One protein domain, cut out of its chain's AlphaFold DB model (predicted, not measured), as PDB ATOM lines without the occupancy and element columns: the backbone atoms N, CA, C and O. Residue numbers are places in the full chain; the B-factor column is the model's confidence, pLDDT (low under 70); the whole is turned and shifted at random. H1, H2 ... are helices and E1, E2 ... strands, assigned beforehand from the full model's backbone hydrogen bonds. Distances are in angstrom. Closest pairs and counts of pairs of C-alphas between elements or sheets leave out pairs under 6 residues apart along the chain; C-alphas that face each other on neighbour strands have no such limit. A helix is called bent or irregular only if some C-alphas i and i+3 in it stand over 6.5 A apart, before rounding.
ATOM      1  N   VAL A  17      19.753 -26.435  79.590       84.50
ATOM      2  CA  VAL A  17      19.706 -25.360  80.584       84.50
ATOM      3  C   VAL A  17      19.766 -23.995  79.912       84.50
ATOM      4  O   VAL A  17      20.408 -23.810  78.882       84.50
ATOM      5  N   VAL A  18      19.089 -23.017  80.512       84.38
ATOM      6  CA  VAL A  18      19.043 -21.634  80.029       84.38
ATOM      7  C   VAL A  18      19.475 -20.711  81.165       84.38
ATOM      8  O   VAL A  18      19.011 -20.847  82.299       84.38
ATOM      9  N   CYS A  19      20.368 -19.762  80.877       82.06
ATOM     10  CA  CYS A  19      20.832 -18.794  81.870       82.06
ATOM     11  C   CYS A  19      19.659 -17.963  82.425       82.06
ATOM     12  O   CYS A  19      18.772 -17.542  81.682       82.06
ATOM     13  N   SER A  20      19.685 -17.623  83.720       83.12
ATOM     14  CA  SER A  20      18.637 -16.805  84.352       83.12
ATOM     15  C   SER A  20      18.470 -15.410  83.735       83.12
ATOM     16  O   SER A  20      17.464 -14.758  83.995       83.12
ATOM     17  N   ARG A  21      19.445 -14.941  82.938       80.88
ATOM     18  CA  ARG A  21      19.372 -13.678  82.183       80.88
ATOM     19  C   ARG A  21      18.267 -13.671  81.121       80.88
ATOM     20  O   ARG A  21      17.790 -12.596  80.780       80.88
ATOM     21  N   HIS A  22      17.819 -14.837  80.653       87.81
ATOM     22  CA  HIS A  22      16.768 -14.940  79.634       87.81
ATOM     23  C   HIS A  22      15.339 -14.815  80.191       87.81
ATOM     24  O   HIS A  22      14.365 -14.850  79.438       87.81
ATOM     25  N   PHE A  23      15.198 -14.648  81.506       88.81
ATOM     26  CA  PHE A  23      13.921 -14.555  82.210       88.81
ATOM     27  C   PHE A  23      13.788 -13.188  82.874       88.81
ATOM     28  O   PHE A  23      14.775 -12.595  83.322       88.81
ATOM     29  N   LYS A  24      12.560 -12.677  82.990       85.69
ATOM     30  CA  LYS A  24      12.326 -11.411  83.689       85.69
ATOM     31  C   LYS A  24      12.503 -11.630  85.185       85.69
ATOM     32  O   LYS A  24      12.195 -12.688  85.725       85.69
ATOM     33  N   LEU A  25      12.933 -10.597  85.906       84.25
ATOM     34  CA  LEU A  25      13.072 -10.683  87.366       84.25
ATOM     35  C   LEU A  25      11.749 -11.039  88.072       84.25
ATOM     36  O   LEU A  25      11.767 -11.681  89.120       84.25
ATOM     37  N   THR A  26      10.611 -10.689  87.464       86.75
ATOM     38  CA  THR A  26       9.252 -11.028  87.919       86.75
ATOM     39  C   THR A  26       8.917 -12.514  87.835       86.75
ATOM     40  O   THR A  26       7.952 -12.964  88.464       86.75
ATOM     41  N   ASP A  27       9.693 -13.278  87.073       88.69
ATOM     42  CA  ASP A  27       9.462 -14.698  86.812       88.69
ATOM     43  C   ASP A  27      10.081 -15.586  87.899       88.69
ATOM     44  O   ASP A  27       9.839 -16.791  87.948       88.69
ATOM     45  N   PHE A  28      10.821 -14.981  88.832       88.69
ATOM     46  CA  PHE A  28      11.461 -15.665  89.945       88.69
ATOM     47  C   PHE A  28      10.677 -15.504  91.251       88.69
ATOM     48  O   PHE A  28      10.155 -14.439  91.578       88.69
ATOM     49  N   LYS A  29      10.638 -16.582  92.034       87.62
ATOM     50  CA  LYS A  29      10.236 -16.603  93.439       87.62
ATOM     51  C   LYS A  29      11.498 -16.687  94.296       87.62
ATOM     52  O   LYS A  29      12.283 -17.632  94.172       87.62
ATOM     53  N   TRP A  30      11.676 -15.699  95.164       82.56
ATOM     54  CA  TRP A  30      12.760 -15.669  96.136       82.56
ATOM     55  C   TRP A  30      12.301 -16.328  97.430       82.56
ATOM     56  O   TRP A  30      11.297 -15.925  98.012       82.56
ATOM     57  N   THR A  31      13.029 -17.346  97.872       78.75
ATOM     58  CA  THR A  31      12.932 -17.863  99.236       78.75
ATOM     59  C   THR A  31      14.211 -17.496  99.991       78.75
ATOM     60  O   THR A  31      15.222 -17.193  99.354       78.75
ATOM     61  N   PRO A  32      14.221 -17.552 101.333       80.38
ATOM     62  CA  PRO A  32      15.418 -17.243 102.121       80.38
ATOM     63  C   PRO A  32      16.649 -18.105 101.785       80.38
ATOM     64  O   PRO A  32      17.763 -17.736 102.131       80.38
ATOM     65  N   VAL A  33      16.449 -19.253 101.129       81.31
ATOM     66  CA  VAL A  33      17.494 -20.253 100.859       81.31
ATOM     67  C   VAL A  33      17.865 -20.316  99.376       81.31
ATOM     68  O   VAL A  33      18.983 -20.687  99.036       81.31
ATOM     69  N   ARG A  34      16.940 -19.984  98.466       82.56
ATOM     70  CA  ARG A  34      17.178 -20.105  97.025       82.56
ATOM     71  C   ARG A  34      16.289 -19.193  96.195       82.56
ATOM     72  O   ARG A  34      15.154 -18.876  96.545       82.56
ATOM     73  N   LYS A  35      16.793 -18.858  95.015       84.38
ATOM     74  CA  LYS A  35      16.017 -18.266  93.929       84.38
ATOM     75  C   LYS A  35      15.503 -19.394  93.036       84.38
ATOM     76  O   LYS A  35      16.287 -20.220  92.583       84.38
ATOM     77  N   THR A  36      14.197 -19.446  92.796       85.75
ATOM     78  CA  THR A  36      13.563 -20.467  91.938       85.75
ATOM     79  C   THR A  36      12.667 -19.809  90.902       85.75
ATOM     80  O   THR A  36      12.127 -18.737  91.162       85.75
ATOM     81  N   MET A  37      12.514 -20.417  89.728       86.06
ATOM     82  CA  MET A  37      11.593 -19.925  88.701       86.06
ATOM     83  C   MET A  37      10.152 -20.347  88.994       86.06
ATOM     84  O   MET A  37       9.903 -21.347  89.672       86.06
ATOM     85  N   LYS A  38       9.189 -19.560  88.515       89.25
ATOM     86  CA  LYS A  38       7.775 -19.952  88.517       89.25
ATOM     87  C   LYS A  38       7.574 -21.124  87.535       89.25
ATOM     88  O   LYS A  38       8.234 -21.139  86.505       89.25
ATOM     89  N   PRO A  39       6.659 -22.074  87.806       86.75
ATOM     90  CA  PRO A  39       6.417 -23.210  86.907       86.75
ATOM     91  C   PRO A  39       6.041 -22.796  85.478       86.75
ATOM     92  O   PRO A  39       6.460 -23.440  84.527       86.75
ATOM     93  N   ASP A  40       5.319 -21.681  85.339       86.75
ATOM     94  CA  ASP A  40       4.824 -21.189  84.047       86.75
ATOM     95  C   ASP A  40       5.743 -20.132  83.411       86.75
ATOM     96  O   ASP A  40       5.363 -19.475  82.441       86.75
ATOM     97  N   SER A  41       6.935 -19.894  83.974       86.62
ATOM     98  CA  SER A  41       7.856 -18.918  83.395       86.62
ATOM     99  C   SER A  41       8.537 -19.482  82.160       86.62
ATOM    100  O   SER A  41       9.213 -20.509  82.235       86.62
ATOM    101  N   VAL A  42       8.440 -18.754  81.057       89.38
ATOM    102  CA  VAL A  42       9.155 -19.050  79.816       89.38
ATOM    103  C   VAL A  42      10.270 -18.026  79.608       89.38
ATOM    104  O   VAL A  42      10.084 -16.852  79.944       89.38
ATOM    105  N   PRO A  43      11.433 -18.430  79.070       84.88
ATOM    106  CA  PRO A  43      12.474 -17.481  78.717       84.88
ATOM    107  C   PRO A  43      11.928 -16.566  77.618       84.88
ATOM    108  O   PRO A  43      11.410 -17.026  76.604       84.88
ATOM    109  N   SER A  44      11.990 -15.261  77.851       83.00
ATOM    110  CA  SER A  44      11.410 -14.251  76.959       83.00
ATOM    111  C   SER A  44      12.422 -13.208  76.507       83.00
ATOM    112  O   SER A  44      12.108 -12.371  75.671       83.00
ATOM    113  N   ILE A  45      13.608 -13.201  77.112       80.50
ATOM    114  CA  ILE A  45      14.664 -12.240  76.815       80.50
ATOM    115  C   ILE A  45      15.718 -12.987  76.008       80.50
ATOM    116  O   ILE A  45      16.599 -13.637  76.561       80.50
ATOM    117  N   PHE A  46      15.595 -12.915  74.692       78.69
ATOM    118  CA  PHE A  46      16.621 -13.375  73.768       78.69
ATOM    119  C   PHE A  46      17.092 -12.193  72.931       78.69
ATOM    120  O   PHE A  46      16.309 -11.278  72.675       78.69
ATOM    121  N   ASP A  47      18.338 -12.219  72.470       69.94
ATOM    122  CA  ASP A  47      18.926 -11.105  71.714       69.94
ATOM    123  C   ASP A  47      18.153 -10.799  70.420       69.94
ATOM    124  O   ASP A  47      18.039  -9.648  70.003       69.94
ATOM    125  N   TRP A  48      17.501 -11.811  69.840       70.19
ATOM    126  CA  TRP A  48      16.608 -11.651  68.691       70.19
ATOM    127  C   TRP A  48      15.234 -11.046  69.043       70.19
ATOM    128  O   TRP A  48      14.552 -10.531  68.163       70.19
ATOM    129  N   SER A  49      14.821 -11.047  70.317       63.56
ATOM    130  CA  SER A  49      13.532 -10.493  70.765       63.56
ATOM    131  C   SER A  49      13.516  -8.960  70.825       63.56
ATOM    132  O   SER A  49      12.433  -8.377  70.820       63.56
ATOM    133  N   ASN A  50      14.679  -8.303  70.888       52.84
ATOM    134  CA  ASN A  50      14.787  -6.836  70.884       52.84
ATOM    135  C   ASN A  50      14.943  -6.254  69.473       52.84
ATOM    136  O   ASN A  50      14.896  -5.037  69.292       52.84
ATOM    137  N   GLN A  51      15.083  -7.109  68.461       58.09
ATOM    138  CA  GLN A  51      15.114  -6.694  67.069       58.09
ATOM    139  C   GLN A  51      13.680  -6.583  66.547       58.09
ATOM    140  O   GLN A  51      13.220  -7.404  65.754       58.09
ATOM    141  N   ILE A  52      12.962  -5.531  66.951       52.62
ATOM    142  CA  ILE A  52      11.878  -5.022  66.103       52.62
ATOM    143  C   ILE A  52      12.577  -4.379  64.907       52.62
ATOM    144  O   ILE A  52      12.737  -3.164  64.827       52.62
ATOM    145  N   THR A  53      13.034  -5.200  63.963       51.38
ATOM    146  CA  THR A  53      13.156  -4.697  62.603       51.38
ATOM    147  C   THR A  53      11.739  -4.280  62.218       51.38
ATOM    148  O   THR A  53      10.816  -5.090  62.368       51.38
ATOM    149  N   PRO A  54      11.496  -3.024  61.798       46.00
ATOM    150  CA  PRO A  54      10.204  -2.690  61.226       46.00
ATOM    151  C   PRO A  54       9.964  -3.724  60.135       46.00
ATOM    152  O   PRO A  54      10.794  -3.874  59.233       46.00
ATOM    153  N   ARG A  55       8.890  -4.515  60.270       52.03
ATOM    154  CA  ARG A  55       8.488  -5.454  59.227       52.03
ATOM    155  C   ARG A  55       8.385  -4.608  57.972       52.03
ATOM    156  O   ARG A  55       7.476  -3.786  57.894       52.03
ATOM    157  N   ARG A  56       9.348  -4.751  57.051       54.28
ATOM    158  CA  ARG A  56       9.338  -4.023  55.783       54.28
ATOM    159  C   ARG A  56       7.938  -4.196  55.218       54.28
ATOM    160  O   ARG A  56       7.492  -5.338  55.062       54.28
TER     161      ARG A  56
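AT A GLANCE: This is residues 17 to 56 of the 191 residues of the protein "THAP-type domain-containing protein" of Mytilus coruscus (UniProt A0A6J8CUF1). Little regular structure is present: a thin rod has a small two-strand hairpin, E1 and E2, toward one end and a loose tail with the short helix H1 toward the other. Residues 30 to 35 and 48 to 56 stick out free at opposite ends. The printed part has 40 residues, in the order E1, E2, H1; the class is mixed, with 10 residues in named elements. It is only just loose, close to extended, with a radius of gyration of the C-alphas of 13.4 A and spans of 48 by 16 by 13 A.

HOW THE PARTS SIT: E1, residues 28 to 30, and E2, residues 35 to 37, form an antiparallel hairpin at 149 degrees, with N 29 and O 36 within hydrogen-bond range at 2.8 A. H1, residues 47 to 50, is apart from E1; it is too short for an O i to N i+4 pair, and its one O i to N i+3 pair is not within range.

IN THESE COORDINATES: E1 begins at C-alpha 28 (11.461, -15.665, 89.945) and measures 6.3 A; E2 measures 7.0 A. H1 ends at C-alpha 50 (14.787, -6.836, 70.884) and is neither bent nor irregular, but only just: C-alphas 47 and 50 are 6.0 A apart.

THE WHOLE: The farthest C-alphas, of Val 33 and Arg 56, are 48.6 A apart. The printed part has no cut, and no link is long. The model's pLDDT is under 70 at residue 47 and residues 49 to 56.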